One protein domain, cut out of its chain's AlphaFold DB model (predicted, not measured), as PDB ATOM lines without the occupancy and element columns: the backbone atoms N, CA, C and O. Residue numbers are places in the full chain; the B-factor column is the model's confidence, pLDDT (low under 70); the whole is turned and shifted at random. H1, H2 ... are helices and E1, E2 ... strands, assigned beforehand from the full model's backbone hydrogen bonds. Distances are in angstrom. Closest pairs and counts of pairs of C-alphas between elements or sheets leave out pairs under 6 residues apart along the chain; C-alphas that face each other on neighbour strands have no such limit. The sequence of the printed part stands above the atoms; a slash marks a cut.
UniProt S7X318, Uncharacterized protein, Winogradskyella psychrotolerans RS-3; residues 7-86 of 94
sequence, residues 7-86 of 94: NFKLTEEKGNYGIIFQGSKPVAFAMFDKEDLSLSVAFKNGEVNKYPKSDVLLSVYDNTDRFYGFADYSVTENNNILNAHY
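This is residues 7 to 86 of the 94 residues of an uncharacterized protein of Winogradskyella psychrotolerans RS-3 (UniProt S7X318). A strongly twisted sheet of four strands has one helix packed on each face: H1 on one, chiefly by the E1 edge, and the shorter H2 across the other. The link from H1 to H2 passes round the E4 edge, where residues 76 to 77 pair, parallel, with residues 42 to 43 of E4. The printed part has 80 residues, with E1, E2, E3, E4, H1 and H2 along it; the sheet's order is E1 - E2 - E3 - E4, all antiparallel, and the class is mixed, helices and strands. It is compact, with a radius of gyration of the C-alphas of 11.3 A and spans of 30 by 25 by 21 A.

Find C-alpha 7 at (198.110, 130.663, 142.510), where E1 begins; it runs to residue 10. E2 is residues 17 to 22, 16.9 A long, and E3 residues 25 to 32, 20.9 A. E4 is residues 39 to 43, 13.0 A. H1, residues 53 to 64, runs 16.8 A. H2, residues 79 to 86, ends at C-alpha 86, (195.313, 121.604, 131.895).

E1 to E4 form a meander, each strand the antiparallel neighbour of the one before. Look for N 9 and O 19 at 2.9 A between E1 and E2, N 20 and O 28 at 2.8 A between E2 and E3, and N 31 and O 40 at 2.9 A between E3 and E4. H1 and H2 are on opposite faces, in three layers, helices on both faces of a sheet. The closest C-alphas of E1 and H1, Asn 7 and Ser 59, are 5.1 A apart; those of E3 and H2, Phe 29 and Leu 82, 5.4 A. H2 runs across the strands, at 85 degrees to E3 on the local plane. In H2 every O i to N i+4 pair is within hydrogen-bond range, in H1 7 of 8.

The farthest C-alphas, Glu 35 and Gly 46, are 31.2 A apart. The printed part has no cut; the link from H1 to H2 is long, 14 residues. Residues 71 to 75 have pLDDT under 70.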
ATOM      1  N   ASN A   7     197.076 131.631 142.156       94.56
ATOM      2  CA  ASN A   7     198.110 130.663 142.510       94.56
ATOM      3  C   ASN A   7     198.644 130.007 141.242       94.56
ATOM      4  O   ASN A   7     197.876 129.381 140.511       94.56
ATOM      5  N   PHE A   8     199.943 130.121 140.991       94.44
ATOM      6  CA  PHE A   8     200.601 129.377 139.926       94.44
ATOM      7  C   PHE A   8     201.053 128.010 140.441       94.44
ATOM      8  O   PHE A   8     201.539 127.883 141.565       94.44
ATOM      9  N   LYS A   9     200.899 126.981 139.610       94.25
ATOM     10  CA  LYS A   9     201.442 125.647 139.856       94.25
ATOM     11  C   LYS A   9     202.173 125.163 138.620       94.25
ATOM     12  O   LYS A   9     201.592 125.159 137.532       94.25
ATOM     13  N   LEU A  10     203.412 124.720 138.803       92.56
ATOM     14  CA  LEU A  10     204.168 124.042 137.758       92.56
ATOM     15  C   LEU A  10     203.445 122.773 137.301       92.56
ATOM     16  O   LEU A  10     202.901 122.022 138.110       92.56
ATOM     17  N   THR A  11     203.465 122.524 135.994       88.19
ATOM     18  CA  THR A  11     202.978 121.253 135.440       88.19
ATOM     19  C   THR A  11     203.995 120.125 135.639       88.19
ATOM     20  O   THR A  11     203.606 118.967 135.745       88.19
ATOM     21  N   GLU A  12     205.288 120.461 135.714       85.50
ATOM     22  CA  GLU A  12     206.411 119.532 135.888       85.50
ATOM     23  C   GLU A  12     207.421 120.132 136.884       85.50
ATOM     24  O   GLU A  12     207.732 121.319 136.800       85.50
ATOM     25  N   GLU A  13     207.984 119.323 137.789       81.25
ATOM     26  CA  GLU A  13     208.831 119.773 138.918       81.25
ATOM     27  C   GLU A  13     210.034 120.643 138.500       81.25
ATOM     28  O   GLU A  13     210.427 121.567 139.208       81.25
ATOM     29  N   LYS A  14     210.612 120.378 137.324       82.25
ATOM     30  CA  LYS A  14     211.750 121.137 136.768       82.25
ATOM     31  C   LYS A  14     211.392 121.934 135.515       82.25
ATOM     32  O   LYS A  14     212.289 122.464 134.854       82.25
ATOM     33  N   GLY A  15     210.101 122.023 135.205       87.50
ATOM     34  CA  GLY A  15     209.589 122.706 134.030       87.50
ATOM     35  C   GLY A  15     209.786 124.219 134.081       87.50
ATOM     36  O   GLY A  15     210.333 124.802 135.026       87.50
ATOM     37  N   ASN A  16     209.331 124.855 133.014       93.12
ATOM     38  CA  ASN A  16     209.326 126.298 132.837       93.12
ATOM     39  C   ASN A  16     207.926 126.807 132.455       93.12
ATOM     40  O   ASN A  16     207.770 127.862 131.852       93.12
ATOM     41  N   TYR A  17     206.894 126.029 132.782       93.25
ATOM     42  CA  TYR A  17     205.503 126.362 132.520       93.25
ATOM     43  C   TYR A  17     204.574 125.726 133.551       93.25
ATOM     44  O   TYR A  17     204.925 124.779 134.262       93.25
ATOM     45  N   GLY A  18     203.361 126.256 133.621       94.31
ATOM     46  CA  GLY A  18     202.355 125.830 134.572       94.31
ATOM     47  C   GLY A  18     201.018 126.520 134.361       94.31
ATOM     48  O   GLY A  18     200.761 127.148 133.329       94.31
ATOM     49  N   ILE A  19     200.153 126.390 135.359       95.75
ATOM     50  CA  ILE A  19     198.776 126.879 135.312       95.75
ATOM     51  C   ILE A  19     198.532 127.830 136.470       95.75
ATOM     52  O   ILE A  19     198.895 127.555 137.612       95.75
ATOM     53  N   ILE A  20     197.892 128.950 136.154       95.25
ATOM     54  CA  ILE A  20     197.415 129.939 137.109       95.25
ATOM     55  C   ILE A  20     195.965 129.610 137.459       95.25
ATOM     56  O   ILE A  20     195.104 129.478 136.581       95.25
ATOM     57  N   PHE A  21     195.699 129.513 138.757       95.31
ATOM     58  CA  PHE A  21     194.399 129.202 139.331       95.31
ATOM     59  C   PHE A  21     193.835 130.384 140.115       95.31
ATOM     60  O   PHE A  21     194.543 131.024 140.890       95.31
ATOM     61  N   GLN A  22     192.530 130.601 139.983       94.56
ATOM     62  CA  GLN A  22     191.719 131.373 140.919       94.56
ATOM     63  C   GLN A  22     190.982 130.371 141.820       94.56
ATOM     64  O   GLN A  22     190.058 129.683 141.379       94.56
ATOM     65  N   GLY A  23     191.425 130.223 143.071       90.75
ATOM     66  CA  GLY A  23     190.965 129.118 143.919       90.75
ATOM     67  C   GLY A  23     191.302 127.761 143.284       90.75
ATOM     68  O   GLY A  23     192.470 127.456 143.062       90.75
ATOM     69  N   SER A  24     190.288 126.950 142.975       89.50
ATOM     70  CA  SER A  24     190.438 125.674 142.252       89.50
ATOM     71  C   SER A  24     190.239 125.786 140.736       89.50
ATOM     72  O   SER A  24     190.424 124.805 140.018       89.50
ATOM     73  N   LYS A  25     189.849 126.959 140.223       92.81
ATOM     74  CA  LYS A  25     189.518 127.158 138.809       92.81
ATOM     75  C   LYS A  25     190.773 127.542 138.013       92.81
ATOM     76  O   LYS A  25     191.371 128.567 138.335       92.81
ATOM     77  N   PRO A  26     191.150 126.808 136.949       93.75
ATOM     78  CA  PRO A  26     192.219 127.239 136.051       93.75
ATOM     79  C   PRO A  26     191.756 128.449 135.224       93.75
ATOM     80  O   PRO A  26     190.667 128.434 134.636       93.75
ATOM     81  N   VAL A  27     192.576 129.500 135.184       95.50
ATOM     82  CA  VAL A  27     192.257 130.769 134.500       95.50
ATOM     83  C   VAL A  27     193.290 131.172 133.454       95.50
ATOM     84  O   VAL A  27     192.940 131.894 132.522       95.50
ATOM     85  N   ALA A  28     194.529 130.688 133.559       94.62
ATOM     86  CA  ALA A  28     195.581 130.954 132.583       94.62
ATOM     87  C   ALA A  28     196.625 129.832 132.549       94.62
ATOM     88  O   ALA A  28     196.876 129.168 133.550       94.62
ATOM     89  N   PHE A  29     197.254 129.661 131.394       94.38
ATOM     90  CA  PHE A  29     198.513 128.952 131.222       94.38
ATOM     91  C   PHE A  29     199.641 129.983 131.217       94.38
ATOM     92  O   PHE A  29     199.492 131.045 130.612       94.38
ATOM     93  N   ALA A  30     200.756 129.685 131.875       93.38
ATOM     94  CA  ALA A  30     201.915 130.564 131.918       93.38
ATOM     95  C   ALA A  30     203.194 129.777 131.636       93.38
ATOM     96  O   ALA A  30     203.384 128.686 132.171       93.38
ATOM     97  N   MET A  31     204.066 130.348 130.812       93.00
ATOM     98  CA  MET A  31     205.378 129.810 130.465       93.00
ATOM     99  C   MET A  31     206.412 130.914 130.617       93.00
ATOM    100  O   MET A  31     206.177 132.045 130.200       93.00
ATOM    101  N   PHE A  32     207.551 130.582 131.200       91.81
ATOM    102  CA  PHE A  32     208.638 131.506 131.452       91.81
ATOM    103  C   PHE A  32     209.965 130.934 130.963       91.81
ATOM    104  O   PHE A  32     210.122 129.722 130.823       91.81
ATOM    105  N   ASP A  33     210.938 131.801 130.731       90.88
ATOM    106  CA  ASP A  33     212.295 131.407 130.372       90.88
ATOM    107  C   ASP A  33     213.270 131.858 131.468       90.88
ATOM    108  O   ASP A  33     213.214 132.977 131.975       90.88
ATOM    109  N   LYS A  34     214.127 130.936 131.918       88.81
ATOM    110  CA  LYS A  34     215.043 131.154 133.049       88.81
ATOM    111  C   LYS A  34     216.296 131.939 132.654       88.81
ATOM    112  O   LYS A  34     216.950 132.448 133.565       88.81
ATOM    113  N   GLU A  35     216.636 131.982 131.368       89.06
ATOM    114  CA  GLU A  35     217.837 132.622 130.829       89.06
ATOM    115  C   GLU A  35     217.598 134.108 130.564       89.06
ATOM    116  O   GLU A  35     218.357 134.940 131.059       89.06
ATOM    117  N   ASP A  36     216.520 134.450 129.852       89.06
ATOM    118  CA  ASP A  36     216.177 135.844 129.522       89.06
ATOM    119  C   ASP A  36     215.159 136.482 130.487       89.06
ATOM    120  O   ASP A  36     214.857 137.673 130.392       89.06
ATOM    121  N   LEU A  37     214.673 135.696 131.454       88.69
ATOM    122  CA  LEU A  37     213.669 136.079 132.444       88.69
ATOM    123  C   LEU A  37     212.324 136.505 131.829       88.69
ATOM    124  O   LEU A  37     211.597 137.255 132.471       88.69
ATOM    125  N   SER A  38     211.953 136.034 130.639       90.31
ATOM    126  CA  SER A  38     210.668 136.350 130.000       90.31
ATOM    127  C   SER A  38     209.484 135.553 130.570       90.31
ATOM    128  O   SER A  38     209.646 134.454 131.105       90.31
ATOM    129  N   LEU A  39     208.266 136.104 130.451       91.62
ATOM    130  CA  LEU A  39     207.002 135.456 130.832       91.62
ATOM    131  C   LEU A  39     205.912 135.668 129.769       91.62
ATOM    132  O   LEU A  39     205.511 136.796 129.482       91.62
ATOM    133  N   SER A  40     205.361 134.560 129.272       91.69
ATOM    134  CA  SER A  40     204.206 134.492 128.369       91.69
ATOM    135  C   SER A  40     202.987 133.902 129.082       91.69
ATOM    136  O   SER A  40     203.114 132.933 129.833       91.69
ATOM    137  N   VAL A  41     201.794 134.460 128.843       91.94
ATOM    138  CA  VAL A  41     200.555 134.037 129.521       91.94
ATOM    139  C   VAL A  41     199.392 133.927 128.535       91.94
ATOM    140  O   VAL A  41     199.031 134.895 127.868       91.94
ATOM    141  N   ALA A  42     198.756 132.758 128.496       92.75
ATOM    142  CA  ALA A  42     197.545 132.499 127.728       92.75
ATOM    143  C   ALA A  42     196.347 132.341 128.675       92.75
ATOM    144  O   ALA A  42     196.221 131.337 129.380       92.75
ATOM    145  N   PHE A  43     195.454 133.328 128.704       93.00
ATOM    146  CA  PHE A  43     194.249 133.289 129.532       93.00
ATOM    147  C   PHE A  43     193.158 132.433 128.899       93.00
ATOM    148  O   PHE A  43     193.030 132.342 127.676       93.00
ATOM    149  N   LYS A  44     192.296 131.862 129.742       93.62
ATOM    150  CA  LYS A  44     190.988 131.391 129.289       93.62
ATOM    151  C   LYS A  44     190.223 132.565 128.674       93.62
ATOM    152  O   LYS A  44     190.304 133.688 129.170       93.62
ATOM    153  N   ASN A  45     189.441 132.299 127.638       91.00
ATOM    154  CA  ASN A  45     188.607 133.322 127.017       91.00
ATOM    155  C   ASN A  45     187.662 133.972 128.048       91.00
ATOM    156  O   ASN A  45     186.973 133.271 128.796       91.00
ATOM    157  N   GLY A  46     187.651 135.304 128.094       89.75
ATOM    158  CA  GLY A  46     186.902 136.122 129.040       89.75
ATOM    159  C   GLY A  46     187.558 136.293 130.414       89.75
ATOM    160  O   GLY A  46     186.910 136.819 131.319       89.75
ATOM    161  N   GLU A  47     188.793 135.832 130.626       91.62
ATOM    162  CA  GLU A  47     189.504 135.963 131.909       91.62
ATOM    163  C   GLU A  47     190.584 137.058 131.899       91.62
ATOM    164  O   GLU A  47     190.967 137.528 132.967       91.62
ATOM    165  N   VAL A  48     191.032 137.526 130.729       86.12
ATOM    166  CA  VAL A  48     192.219 138.394 130.615       86.12
ATOM    167  C   VAL A  48     192.132 139.701 131.408       86.12
ATOM    168  O   VAL A  48     193.050 140.061 132.139       86.12
ATOM    169  N   ASN A  49     191.006 140.406 131.298       86.88
ATOM    170  CA  ASN A  49     190.824 141.730 131.898       86.88
ATOM    171  C   ASN A  49     190.346 141.662 133.357       86.88
ATOM    172  O   ASN A  49     190.070 142.697 133.962       86.88
ATOM    173  N   LYS A  50     190.211 140.456 133.925       91.19
ATOM    174  CA  LYS A  50     189.740 140.263 135.303       91.19
ATOM    175  C   LYS A  50     190.858 140.371 136.335       91.19
ATOM    176  O   LYS A  50     190.562 140.587 137.508       91.19
ATOM    177  N   TYR A  51     192.116 140.237 135.912       88.81
ATOM    178  CA  TYR A  51     193.262 140.183 136.814       88.81
ATOM    179  C   TYR A  51     194.286 141.264 136.467       88.81
ATOM    180  O   TYR A  51     194.680 141.394 135.304       88.81
ATOM    181  N   PRO A  52     194.756 142.046 137.452       89.38
ATOM    182  CA  PRO A  52     195.826 142.995 137.206       89.38
ATOM    183  C   PRO A  52     197.129 142.242 136.925       89.38
ATOM    184  O   PRO A  52     197.409 141.200 137.521       89.38
ATOM    185  N   LYS A  53     197.974 142.808 136.056       88.00
ATOM    186  CA  LYS A  53     199.272 142.211 135.692       88.00
ATOM    187  C   LYS A  53     200.151 141.907 136.911       88.00
ATOM    188  O   LYS A  53     200.868 140.914 136.910       88.00
ATOM    189  N   SER A  54     200.079 142.743 137.948       89.31
ATOM    190  CA  SER A  54     200.813 142.546 139.201       89.31
ATOM    191  C   SER A  54     200.435 141.245 139.902       89.31
ATOM    192  O   SER A  54     201.318 140.552 140.388       89.31
ATOM    193  N   ASP A  55     199.147 140.891 139.930       91.38
ATOM    194  CA  ASP A  55     198.679 139.685 140.620       91.38
ATOM    195  C   ASP A  55     199.120 138.426 139.848       91.38
ATOM    196  O   ASP A  55     199.456 137.411 140.452       91.38
ATOM    197  N   VAL A  56     199.202 138.510 138.514       90.94
ATOM    198  CA  VAL A  56     199.746 137.448 137.650       90.94
ATOM    199  C   VAL A  56     201.238 137.243 137.920       90.94
ATOM    200  O   VAL A  56     201.653 136.117 138.187       90.94
ATOM    201  N   LEU A  57     202.034 138.320 137.912       90.69
ATOM    202  CA  LEU A  57     203.470 138.255 138.213       90.69
ATOM    203  C   LEU A  57     203.747 137.684 139.599       90.69
ATOM    204  O   LEU A  57     204.584 136.797 139.731       90.69
ATOM    205  N   LEU A  58     203.035 138.181 140.614       91.69
ATOM    206  CA  LEU A  58     203.186 137.715 141.990       91.69
ATOM    207  C   LEU A  58     202.875 136.221 142.098       91.69
ATOM    208  O   LEU A  58     203.647 135.493 142.707       91.69
ATOM    209  N   SER A  59     201.824 135.742 141.422       92.94
ATOM    210  CA  SER A  59     201.490 134.315 141.449       92.94
ATOM    211  C   SER A  59     202.616 133.426 140.912       92.94
ATOM    212  O   SER A  59     202.850 132.356 141.465       92.94
ATOM    213  N   VAL A  60     203.329 133.864 139.864       92.25
ATOM    214  CA  VAL A  60     204.471 133.126 139.295       92.25
ATOM    215  C   VAL A  60     205.695 133.246 140.202       92.25
ATOM    216  O   VAL A  60     206.378 132.248 140.433       92.25
ATOM    217  N   TYR A  61     205.956 134.437 140.749       90.38
ATOM    218  CA  TYR A  61     207.050 134.678 141.690       90.38
ATOM    219  C   TYR A  61     206.957 133.760 142.913       90.38
ATOM    220  O   TYR A  61     207.921 133.060 143.204       90.38
ATOM    221  N   ASP A  62     205.784 133.682 143.547       87.56
ATOM    222  CA  ASP A  62     205.554 132.909 144.778       87.56
ATOM    223  C   ASP A  62     205.877 131.409 144.639       87.56
ATOM    224  O   ASP A  62     206.053 130.713 145.637       87.56
ATOM    225  N   ASN A  63     205.930 130.880 143.412       88.06
ATOM    226  CA  ASN A  63     206.221 129.469 143.149       88.06
ATOM    227  C   ASN A  63     207.607 129.220 142.531       88.06
ATOM    228  O   ASN A  63     208.053 128.078 142.468       88.06
ATOM    229  N   THR A  64     208.262 130.263 142.020       88.62
ATOM    230  CA  THR A  64     209.527 130.149 141.272       88.62
ATOM    231  C   THR A  64     210.689 130.882 141.937       88.62
ATOM    232  O   THR A  64     211.828 130.728 141.493       88.62
ATOM    233  N   ASP A  65     210.408 131.693 142.963       87.12
ATOM    234  CA  ASP A  65     211.335 132.604 143.640       87.12
ATOM    235  C   ASP A  65     212.076 133.552 142.675       87.12
ATOM    236  O   ASP A  65     213.184 134.025 142.952       87.12
ATOM    237  N   ARG A  66     211.482 133.838 141.507       87.44
ATOM    238  CA  ARG A  66     212.071 134.680 140.457       87.44
ATOM    239  C   ARG A  66     211.055 135.645 139.866       87.44
ATOM    240  O   ARG A  66     209.941 135.268 139.514       87.44
ATOM    241  N   PHE A  67     211.457 136.909 139.735       85.25
ATOM    242  CA  PHE A  67     210.687 137.895 138.983       85.25
ATOM    243  C   PHE A  67     211.018 137.757 137.502       85.25
ATOM    244  O   PHE A  67     212.080 138.181 137.052       85.25
ATOM    245  N   TYR A  68     210.088 137.166 136.761       85.06
ATOM    246  CA  TYR A  68     210.131 137.172 135.310       85.06
ATOM    247  C   TYR A  68     209.626 138.521 134.798       85.06
ATOM    248  O   TYR A  68     208.552 138.997 135.172       85.06
ATOM    249  N   GLY A  69     210.446 139.163 133.977       74.94
ATOM    250  CA  GLY A  69     210.083 140.350 133.240       74.94
ATOM    251  C   GLY A  69     209.088 140.011 132.139       74.94
ATOM    252  O   GLY A  69     209.164 138.993 131.455       74.94
ATOM    253  N   PHE A  70     208.154 140.922 131.923       71.00
ATOM    254  CA  PHE A  70     207.326 140.899 130.732       71.00
ATOM    255  C   PHE A  70     208.132 141.401 129.530       71.00
ATOM    256  O   PHE A  70     207.924 142.526 129.078       71.00
ATOM    257  N   ALA A  71     209.066 140.600 129.020       51.12
ATOM    258  CA  ALA A  71     209.522 140.793 127.650       51.12
ATOM    259  C   ALA A  71     208.311 140.505 126.749       51.12
ATOM    260  O   ALA A  71     207.824 139.380 126.738       51.12
ATOM    261  N   ASP A  72     207.748 141.546 126.126       52.66
ATOM    262  CA  ASP A  72     206.564 141.479 125.261       52.66
ATOM    263  C   ASP A  72     205.428 140.601 125.815       52.66
ATOM    264  O   ASP A  72     205.187 139.504 125.318       52.66
ATOM    265  N   TYR A  73     204.721 141.090 126.849       59.09
ATOM    266  CA  TYR A  73     203.555 140.437 127.477       59.09
ATOM    267  C   TYR A  73     202.524 139.995 126.421       59.09
ATOM    268  O   TYR A  73     201.587 140.731 126.093       59.09
ATOM    269  N   SER A  74     202.705 138.789 125.884       61.41
ATOM    270  CA  SER A  74     201.909 138.190 124.816       61.41
ATOM    271  C   SER A  74     200.674 137.561 125.434       61.41
ATOM    272  O   SER A  74     200.473 136.350 125.489       61.41
ATOM    273  N   VAL A  75     199.843 138.446 125.966       66.94
ATOM    274  CA  VAL A  75     198.564 138.078 126.534       66.94
ATOM    275  C   VAL A  75     197.638 137.726 125.411       66.94
ATOM    276  O   VAL A  75     197.215 138.580 124.634       66.94
ATOM    277  N   THR A  76     197.297 136.455 125.357       80.25
ATOM    278  CA  THR A  76     196.315 135.973 124.407       80.25
ATOM    279  C   THR A  76     195.227 135.244 125.163       80.25
ATOM    280  O   THR A  76     195.481 134.531 126.133       80.25
ATOM    281  N   GLU A  77     193.987 135.454 124.750       85.62
ATOM    282  CA  GLU A  77     192.894 134.593 125.171       85.62
ATOM    283  C   GLU A  77     192.897 133.360 124.272       85.62
ATOM    284  O   GLU A  77     192.781 133.472 123.051       85.62
ATOM    285  N   ASN A  78     193.068 132.175 124.855       87.81
ATOM    286  CA  ASN A  78     193.148 130.939 124.091       87.81
ATOM    287  C   ASN A  78     192.716 129.723 124.925       87.81
ATOM    288  O   ASN A  78     193.494 129.144 125.685       87.81
ATOM    289  N   ASN A  79     191.463 129.297 124.737       87.94
ATOM    290  CA  ASN A  79     190.929 128.109 125.409       87.94
ATOM    291  C   ASN A  79     191.672 126.827 125.018       87.94
ATOM    292  O   ASN A  79     191.810 125.945 125.857       87.94
ATOM    293  N   ASN A  80     192.139 126.711 123.772       89.25
ATOM    294  CA  ASN A  80     192.773 125.484 123.290       89.25
ATOM    295  C   ASN A  80     194.122 125.262 123.978       89.25
ATOM    296  O   ASN A  80     194.384 124.159 124.447       89.25
ATOM    297  N   ILE A  81     194.934 126.320 124.096       85.56
ATOM    298  CA  ILE A  81     196.207 126.270 124.829       85.56
ATOM    299  C   ILE A  81     195.944 125.907 126.290       85.56
ATOM    300  O   ILE A  81     196.523 124.950 126.801       85.56
ATOM    301  N   LEU A  82     195.026 126.620 126.954       88.69
ATOM    302  CA  LEU A  82     194.730 126.349 128.358       88.69
ATOM    303  C   LEU A  82     194.247 124.910 128.577       88.69
ATOM    304  O   LEU A  82     194.749 124.239 129.473       88.69
ATOM    305  N   ASN A  83     193.290 124.438 127.776       88.69
ATOM    306  CA  ASN A  83     192.708 123.107 127.937       88.69
ATOM    307  C   ASN A  83     193.758 122.008 127.730       88.69
ATOM    308  O   ASN A  83     193.871 121.132 128.581       88.69
ATOM    309  N   ALA A  84     194.573 122.091 126.672       88.81
ATOM    310  CA  ALA A  84     195.607 121.094 126.392       88.81
ATOM    311  C   ALA A  84     196.630 120.981 127.539       88.81
ATOM    312  O   ALA A  84     196.988 119.883 127.971       88.81
ATOM    313  N   HIS A  85     197.077 122.117 128.082       86.44
ATOM    314  CA  HIS A  85     198.018 122.109 129.204       86.44
ATOM    315  C   HIS A  85     197.359 121.720 130.533       86.44
ATOM    316  O   HIS A  85     198.016 121.106 131.374       86.44
ATOM    317  N   TYR A  86     196.073 122.025 130.720       88.75
ATOM    318  CA  TYR A  86     195.313 121.604 131.895       88.75
ATOM    319  C   TYR A  86     195.066 120.098 131.930       88.75
ATOM    320  O   TYR A  86     195.265 119.482 132.974       88.75
TER     321      TYR A  86